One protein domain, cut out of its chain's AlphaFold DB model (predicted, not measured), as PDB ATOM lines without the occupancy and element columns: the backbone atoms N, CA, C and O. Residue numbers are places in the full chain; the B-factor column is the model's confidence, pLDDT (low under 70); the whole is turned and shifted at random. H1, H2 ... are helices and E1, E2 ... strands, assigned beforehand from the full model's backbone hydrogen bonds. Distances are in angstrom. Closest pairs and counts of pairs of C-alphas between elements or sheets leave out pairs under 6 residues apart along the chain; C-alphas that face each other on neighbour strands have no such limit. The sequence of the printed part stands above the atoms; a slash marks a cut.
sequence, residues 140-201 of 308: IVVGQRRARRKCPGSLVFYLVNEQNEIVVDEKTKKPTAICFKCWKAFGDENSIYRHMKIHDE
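AT A GLANCE: This is residues 140 to 201 of the 308 residues of the protein "C2H2-type domain-containing protein" of Tigriopus californicus (UniProt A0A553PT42). Little regular structure: a small sheet of three strands, a long looped stretch, residues 161 to 188, tied to E3 by a short antiparallel pairing of residues 157 to 158 with 177 to 178, and one helix, H1, off the sheet. The 62 printed residues run E1, E2, E3, H1, with 23 in named elements, class mixed. The sheet, order E1, E2, E3, is a meander, each strand the antiparallel neighbour of the one before. The whole is compact, radius of gyration of the C-alphas 11.3 A, spanning 36 by 26 by 20 A.

IN THESE COORDINATES: E1, residues 140 to 142, begins at C-alpha 140 (153.803, 163.187, 177.981) and measures 6.6 A. E2 is residues 145 to 149, 13.4 A; E3 is residues 157 to 160, 9.3 A. H1, residues 189 to 199, measures 16.0 A and ends at C-alpha 199 (146.804, 177.851, 185.508).

HOW THE PARTS SIT: Hairpin E1 and E2 has N 140 and O 147 within hydrogen-bond range, 2.9 A; hairpin E2 and E3 has N 158 and O 148, 2.9 A. H1 is apart from E1 and E2; 4 of its 7 O i to N i+4 pairs are within range.

THE WHOLE: The C-alphas farthest apart, Gln 163 and Glu 201, are 36.2 A apart. The printed part has no cut; the link E3 to H1 is long, 28 residues. pLDDT is under 70 at residues 140, 142, 144 to 145 and 201.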
ATOM      1  N   ILE A 140     152.751 162.174 177.860       67.50
ATOM      2  CA  ILE A 140     153.803 163.187 177.981       67.50
ATOM      3  C   ILE A 140     155.024 162.524 178.615       67.50
ATOM      4  O   ILE A 140     154.910 161.822 179.623       67.50
ATOM      5  N   VAL A 141     156.195 162.755 178.024       70.00
ATOM      6  CA  VAL A 141     157.484 162.265 178.520       70.00
ATOM      7  C   VAL A 141     158.366 163.469 178.824       70.00
ATOM      8  O   VAL A 141     158.670 164.252 177.928       70.00
ATOM      9  N   VAL A 142     158.771 163.632 180.086       62.91
ATOM     10  CA  VAL A 142     159.710 164.682 180.510       62.91
ATOM     11  C   VAL A 142     160.849 164.042 181.296       62.91
ATOM     12  O   VAL A 142     160.681 163.573 182.425       62.91
ATOM     13  N   GLY A 143     162.023 163.991 180.662       71.19
ATOM     14  CA  GLY A 143     163.153 163.198 181.142       71.19
ATOM     15  C   GLY A 143     162.765 161.721 181.260       71.19
ATOM     16  O   GLY A 143     162.198 161.146 180.338       71.19
ATOM     17  N   GLN A 144     163.027 161.118 182.421       64.44
ATOM     18  CA  GLN A 144     162.631 159.736 182.721       64.44
ATOM     19  C   GLN A 144     161.151 159.582 183.120       64.44
ATOM     20  O   GLN A 144     160.665 158.459 183.231       64.44
ATOM     21  N   ARG A 145     160.409 160.673 183.362       65.06
ATOM     22  CA  ARG A 145     159.019 160.587 183.835       65.06
ATOM     23  C   ARG A 145     158.064 160.479 182.653       65.06
ATOM     24  O   ARG A 145     157.923 161.424 181.878       65.06
ATOM     25  N   ARG A 146     157.383 159.336 182.554       77.38
ATOM     26  CA  ARG A 146     156.263 159.112 181.634       77.38
ATOM     27  C   ARG A 146     154.949 159.375 182.359       77.38
ATOM     28  O   ARG A 146     154.785 158.996 183.519       77.38
ATOM     29  N   ALA A 147     154.016 160.015 181.669       82.19
ATOM     30  CA  ALA A 147     152.678 160.252 182.176       82.19
ATOM     31  C   ALA A 147     151.628 160.043 181.086       82.19
ATOM     32  O   ALA A 147     151.849 160.401 179.930       82.19
ATOM     33  N   ARG A 148     150.473 159.486 181.458       81.31
ATOM     34  CA  ARG A 148     149.354 159.212 180.544       81.31
ATOM     35  C   ARG A 148     148.105 159.956 180.996       81.31
ATOM     36  O   ARG A 148     147.784 159.965 182.184       81.31
ATOM     37  N   ARG A 149     147.404 160.567 180.043       82.38
ATOM     38  CA  ARG A 149     146.118 161.241 180.246       82.38
ATOM     39  C   ARG A 149     145.049 160.213 180.641       82.38
ATOM     40  O   ARG A 149     144.985 159.153 180.021       82.38
ATOM     41  N   LYS A 150     144.204 160.510 181.638       80.12
ATOM     42  CA  LYS A 150     143.152 159.586 182.119       80.12
ATOM     43  C   LYS A 150     142.215 159.137 180.990       80.12
ATOM     44  O   LYS A 150     141.974 157.947 180.813       80.12
ATOM     45  N   CYS A 151     141.701 160.110 180.246       77.81
ATOM     46  CA  CYS A 151     140.817 159.941 179.097       77.81
ATOM     47  C   CYS A 151     141.177 160.993 178.036       77.81
ATOM     48  O   CYS A 151     141.700 162.049 178.415       77.81
ATOM     49  N   PRO A 152     140.845 160.766 176.752       70.50
ATOM     50  CA  PRO A 152     140.725 161.843 175.765       70.50
ATOM     51  C   PRO A 152     139.874 162.983 176.373       70.50
ATOM     52  O   PRO A 152     138.897 162.714 177.074       70.50
ATOM     53  N   GLY A 153     140.317 164.235 176.256       70.69
ATOM     54  CA  GLY A 153     139.706 165.411 176.897       70.69
ATOM     55  C   GLY A 153     140.012 165.676 178.387       70.69
ATOM     56  O   GLY A 153     139.719 166.766 178.875       70.69
ATOM     57  N   SER A 154     140.621 164.756 179.151       78.56
ATOM     58  CA  SER A 154     140.912 165.010 180.580       78.56
ATOM     59  C   SER A 154     142.190 165.834 180.798       78.56
ATOM     60  O   SER A 154     143.240 165.523 180.246       78.56
ATOM     61  N   LEU A 155     142.147 166.828 181.694       74.25
ATOM     62  CA  LEU A 155     143.343 167.556 182.160       74.25
ATOM     63  C   LEU A 155     144.187 166.757 183.179       74.25
ATOM     64  O   LEU A 155     145.235 167.233 183.618       74.25
ATOM     65  N   VAL A 156     143.724 165.570 183.588       81.25
ATOM     66  CA  VAL A 156     144.394 164.716 184.574       81.25
ATOM     67  C   VAL A 156     145.323 163.735 183.871       81.25
ATOM     68  O   VAL A 156     144.900 162.947 183.022       81.25
ATOM     69  N   PHE A 157     146.584 163.744 184.292       86.81
ATOM     70  CA  PHE A 157     147.591 162.763 183.909       86.81
ATOM     71  C   PHE A 157     147.963 161.928 185.135       86.81
ATOM     72  O   PHE A 157     147.944 162.441 186.252       86.81
ATOM     73  N   TYR A 158     148.334 160.668 184.945       87.62
ATOM     74  CA  TYR A 158     148.949 159.846 185.990       87.62
ATOM     75  C   TYR A 158     150.382 159.500 185.619       87.62
ATOM     76  O   TYR A 158     150.703 159.425 184.432       87.62
ATOM     77  N   LEU A 159     151.225 159.262 186.623       84.81
ATOM     78  CA  LEU A 159     152.554 158.691 186.405       84.81
ATOM     79  C   LEU A 159     152.452 157.241 185.939       84.81
ATOM     80  O   LEU A 159     151.567 156.495 186.363       84.81
ATOM     81  N   VAL A 160     153.382 156.861 185.070       85.94
ATOM     82  CA  VAL A 160     153.395 155.574 184.384       85.94
ATOM     83  C   VAL A 160     154.795 154.958 184.464       85.94
ATOM     84  O   VAL A 160     155.788 155.679 184.335       85.94
ATOM     85  N   ASN A 161     154.877 153.646 184.706       82.38
ATOM     86  CA  ASN A 161     156.137 152.898 184.785       82.38
ATOM     87  C   ASN A 161     156.740 152.611 183.388       82.38
ATOM     88  O   ASN A 161     156.241 153.060 182.353       82.38
ATOM     89  N   GLU A 162     157.849 151.870 183.340       81.44
ATOM     90  CA  GLU A 162     158.521 151.523 182.079       81.44
ATOM     91  C   GLU A 162     157.657 150.611 181.189       81.44
ATOM     92  O   GLU A 162     157.694 150.739 179.962       81.44
ATOM     93  N   GLN A 163     156.829 149.769 181.817       80.75
ATOM     94  CA  GLN A 163     155.879 148.814 181.234       80.75
ATOM     95  C   GLN A 163     154.553 149.464 180.780       80.75
ATOM     96  O   GLN A 163     153.662 148.777 180.286       80.75
ATOM     97  N   ASN A 164     154.434 150.793 180.883       77.38
ATOM     98  CA  ASN A 164     153.252 151.584 180.527       77.38
ATOM     99  C   ASN A 164     152.017 151.403 181.449       77.38
ATOM    100  O   ASN A 164     150.895 151.763 181.079       77.38
ATOM    101  N   GLU A 165     152.219 150.914 182.673       81.75
ATOM    102  CA  GLU A 165     151.199 150.754 183.716       81.75
ATOM    103  C   GLU A 165     151.163 151.963 184.663       81.75
ATOM    104  O   GLU A 165     152.182 152.605 184.930       81.75
ATOM    105  N   ILE A 166     149.983 152.288 185.197       84.38
ATOM    106  CA  ILE A 166     149.800 153.457 186.066       84.38
ATOM    107  C   ILE A 166     150.362 153.185 187.468       84.38
ATOM    108  O   ILE A 166     150.000 152.202 188.110       84.38
ATOM    109  N   VAL A 167     151.183 154.107 187.980       83.44
ATOM    110  CA  VAL A 167     151.756 154.020 189.330       83.44
ATOM    111  C   VAL A 167     150.689 154.324 190.388       83.44
ATOM    112  O   VAL A 167     150.180 155.447 190.489       83.44
ATOM    113  N   VAL A 168     150.376 153.312 191.196       84.75
ATOM    114  CA  VAL A 168     149.441 153.369 192.327       84.75
ATOM    115  C   VAL A 168     150.218 153.573 193.628       84.75
ATOM    116  O   VAL A 168     151.212 152.897 193.869       84.75
ATOM    117  N   ASP A 169     149.768 154.501 194.472       81.12
ATOM    118  CA  ASP A 169     150.324 154.701 195.813       81.12
ATOM    119  C   ASP A 169     149.780 153.628 196.770       81.12
ATOM    120  O   ASP A 169     148.568 153.497 196.961       81.12
ATOM    121  N   GLU A 170     150.686 152.864 197.388       80.94
ATOM    122  CA  GLU A 170     150.380 151.759 198.305       80.94
ATOM    123  C   GLU A 170     149.485 152.178 199.481       80.94
ATOM    124  O   GLU A 170     148.656 151.391 199.941       80.94
ATOM    125  N   LYS A 171     149.619 153.424 199.960       81.94
ATOM    126  CA  LYS A 171     148.874 153.926 201.126       81.94
ATOM    127  C   LYS A 171     147.426 154.254 200.793       81.94
ATOM    128  O   LYS A 171     146.538 154.033 201.613       81.94
ATOM    129  N   THR A 172     147.187 154.808 199.607       78.81
ATOM    130  CA  THR A 172     145.857 155.254 199.165       78.81
ATOM    131  C   THR A 172     145.150 154.235 198.275       78.81
ATOM    132  O   THR A 172     143.943 154.358 198.061       78.81
ATOM    133  N   LYS A 173     145.883 153.240 197.749       84.00
ATOM    134  CA  LYS A 173     145.452 152.301 196.698       84.00
ATOM    135  C   LYS A 173     144.885 153.013 195.459       84.00
ATOM    136  O   LYS A 173     144.050 152.462 194.744       84.00
ATOM    137  N   LYS A 174     145.338 154.247 195.209       83.38
ATOM    138  CA  LYS A 174     144.902 155.109 194.102       83.38
ATOM    139  C   LYS A 174     146.085 155.528 193.226       83.38
ATOM    140  O   LYS A 174     147.205 155.656 193.725       83.38
ATOM    141  N   PRO A 175     145.860 155.761 191.924       83.75
ATOM    142  CA  PRO A 175     146.895 156.269 191.038       83.75
ATOM    143  C   PRO A 175     147.278 157.704 191.413       83.75
ATOM    144  O   PRO A 175     146.409 158.561 191.589       83.75
ATOM    145  N   THR A 176     148.581 157.989 191.503       85.25
ATOM    146  CA  THR A 176     149.044 159.359 191.775       85.25
ATOM    147  C   THR A 176     148.829 160.221 190.537       85.25
ATOM    148  O   THR A 176     149.480 160.043 189.503       85.25
ATOM    149  N   ALA A 177     147.910 161.172 190.651       87.62
ATOM    150  CA  ALA A 177     147.631 162.134 189.604       87.62
ATOM    151  C   ALA A 177     148.717 163.225 189.589       87.62
ATOM    152  O   ALA A 177     149.236 163.615 190.639       87.62
ATOM    153  N   ILE A 178     149.038 163.765 188.413       86.31
ATOM    154  CA  ILE A 178     149.970 164.883 188.231       86.31
ATOM    155  C   ILE A 178     149.398 165.981 187.324       86.31
ATOM    156  O   ILE A 178     148.610 165.729 186.412       86.31
ATOM    157  N   CYS A 179     149.830 167.218 187.564       84.75
ATOM    158  CA  CYS A 179     149.576 168.349 186.675       84.75
ATOM    159  C   CYS A 179     150.631 168.410 185.562       84.75
ATOM    160  O   CYS A 179     151.818 168.502 185.860       84.75
ATOM    161  N   PHE A 180     150.225 168.451 184.291       81.25
ATOM    162  CA  PHE A 180     151.170 168.561 183.168       81.25
ATOM    163  C   PHE A 180     151.828 169.948 183.035       81.25
ATOM    164  O   PHE A 180     152.932 170.055 182.510       81.25
ATOM    165  N   LYS A 181     151.176 171.017 183.525       81.31
ATOM    166  CA  LYS A 181     151.696 172.395 183.439       81.31
ATOM    167  C   LYS A 181     152.805 172.684 184.467       81.31
ATOM    168  O   LYS A 181     153.710 173.454 184.169       81.31
ATOM    169  N   CYS A 182     152.757 172.097 185.671       84.81
ATOM    170  CA  CYS A 182     153.758 172.347 186.729       84.81
ATOM    171  C   CYS A 182     154.291 171.105 187.464       84.81
ATOM    172  O   CYS A 182     155.005 171.246 188.457       84.81
ATOM    173  N   TRP A 183     153.954 169.898 187.003       82.56
ATOM    174  CA  TRP A 183     154.509 168.616 187.466       82.56
ATOM    175  C   TRP A 183     154.289 168.284 188.952       82.56
ATOM    176  O   TRP A 183     154.885 167.347 189.485       82.56
ATOM    177  N   LYS A 184     153.388 169.011 189.626       82.44
ATOM    178  CA  LYS A 184     152.944 168.705 190.991       82.44
ATOM    179  C   LYS A 184     152.086 167.441 191.012       82.44
ATOM    180  O   LYS A 184     151.185 167.294 190.186       82.44
ATOM    181  N   ALA A 185     152.362 166.577 191.985       85.38
ATOM    182  CA  ALA A 185     151.631 165.345 192.254       85.38
ATOM    183  C   ALA A 185     150.542 165.546 193.319       85.38
ATOM    184  O   ALA A 185     150.700 166.361 194.232       85.38
ATOM    185  N   PHE A 186     149.450 164.792 193.202       86.12
ATOM    186  CA  PHE A 186     148.278 164.852 194.073       86.12
ATOM    187  C   PHE A 186     147.704 163.442 194.282       86.12
ATOM    188  O   PHE A 186     147.589 162.671 193.331       86.12
ATOM    189  N   GLY A 187     147.291 163.121 195.513       83.81
ATOM    190  CA  GLY A 187     146.717 161.809 195.861       83.81
ATOM    191  C   GLY A 187     145.266 161.578 195.407       83.81
ATOM    192  O   GLY A 187     144.754 160.476 195.559       83.81
ATOM    193  N   ASP A 188     144.600 162.597 194.850       83.06
ATOM    194  CA  ASP A 188     143.220 162.520 194.354       83.06
ATOM    195  C   ASP A 188     143.015 163.401 193.112       83.06
ATOM    196  O   ASP A 188     143.486 164.542 193.050       83.06
ATOM    197  N   GLU A 189     142.205 162.922 192.166       84.25
ATOM    198  CA  GLU A 189     141.862 163.631 190.922       84.25
ATOM    199  C   GLU A 189     141.172 164.979 191.161       84.25
ATOM    200  O   GLU A 189     141.501 165.975 190.518       84.25
ATOM    201  N   ASN A 190     140.246 165.043 192.127       85.56
ATOM    202  CA  ASN A 190     139.519 166.273 192.462       85.56
ATOM    203  C   ASN A 190     140.468 167.405 192.887       85.56
ATOM    204  O   ASN A 190     140.188 168.584 192.658       85.56
ATOM    205  N   SER A 191     141.617 167.061 193.476       86.69
ATOM    206  CA  SER A 191     142.647 168.042 193.808       86.69
ATOM    207  C   SER A 191     143.368 168.570 192.566       86.69
ATOM    208  O   SER A 191     143.714 169.749 192.561       86.69
ATOM    209  N   ILE A 192     143.500 167.773 191.498       87.00
ATOM    210  CA  ILE A 192     144.069 168.209 190.210       87.00
ATOM    211  C   ILE A 192     143.106 169.116 189.465       87.00
ATOM    212  O   ILE A 192     143.499 170.223 189.116       87.00
ATOM    213  N   TYR A 193     141.843 168.720 189.273       85.19
ATOM    214  CA  TYR A 193     140.853 169.571 188.593       85.19
ATOM    215  C   TYR A 193     140.744 170.956 189.247       85.19
ATOM    216  O   TYR A 193     140.686 171.986 188.578       85.19
ATOM    217  N   ARG A 194     140.796 170.994 190.581       83.25
ATOM    218  CA  ARG A 194     140.817 172.225 191.377       83.25
ATOM    219  C   ARG A 194     142.151 172.985 191.314       83.25
ATOM    220  O   ARG A 194     142.155 174.198 191.495       83.25
ATOM    221  N   HIS A 195     143.263 172.296 191.078       85.25
ATOM    222  CA  HIS A 195     144.582 172.892 190.872       85.25
ATOM    223  C   HIS A 195     144.766 173.453 189.451       85.25
ATOM    224  O   HIS A 195     145.413 174.485 189.303       85.25
ATOM    225  N   MET A 196     144.157 172.854 188.421       83.00
ATOM    226  CA  MET A 196     144.218 173.368 187.045       83.00
ATOM    227  C   MET A 196     143.681 174.803 186.942       83.00
ATOM    228  O   MET A 196     144.281 175.626 186.258       83.00
ATOM    229  N   LYS A 197     142.691 175.159 187.772       82.31
ATOM    230  CA  LYS A 197     142.202 176.537 187.963       82.31
ATOM    231  C   LYS A 197     143.274 177.570 188.359       82.31
ATOM    232  O   LYS A 197     143.082 178.766 188.178       82.31
ATOM    233  N   ILE A 198     144.425 177.153 188.898       81.44
ATOM    234  CA  ILE A 198     145.560 178.070 189.129       81.44
ATOM    235  C   ILE A 198     146.139 178.545 187.789       81.44
ATOM    236  O   ILE A 198     146.487 179.718 187.639       81.44
ATOM    237  N   HIS A 199     146.237 177.625 186.831       80.81
ATOM    238  CA  HIS A 199     146.804 177.851 185.508       80.81
ATOM    239  C   HIS A 199     145.823 178.471 184.511       80.81
ATOM    240  O   HIS A 199     146.268 179.007 183.500       80.81
ATOM    241  N   ASP A 200     144.523 178.383 184.780       75.31
ATOM    242  CA  ASP A 200     143.474 178.894 183.905       75.31
ATOM    243  C   ASP A 200     142.947 180.206 184.509       75.31
ATOM    244  O   ASP A 200     142.108 180.218 185.415       75.31
ATOM    245  N   GLU A 201     143.518 181.328 184.062       65.00
ATOM    246  CA  GLU A 201     143.412 182.632 184.739       65.00
ATOM    247  C   GLU A 201     141.978 183.173 184.832       65.00
ATOM    248  O   GLU A 201     141.639 183.864 185.791       65.00
TER     249      GLU A 201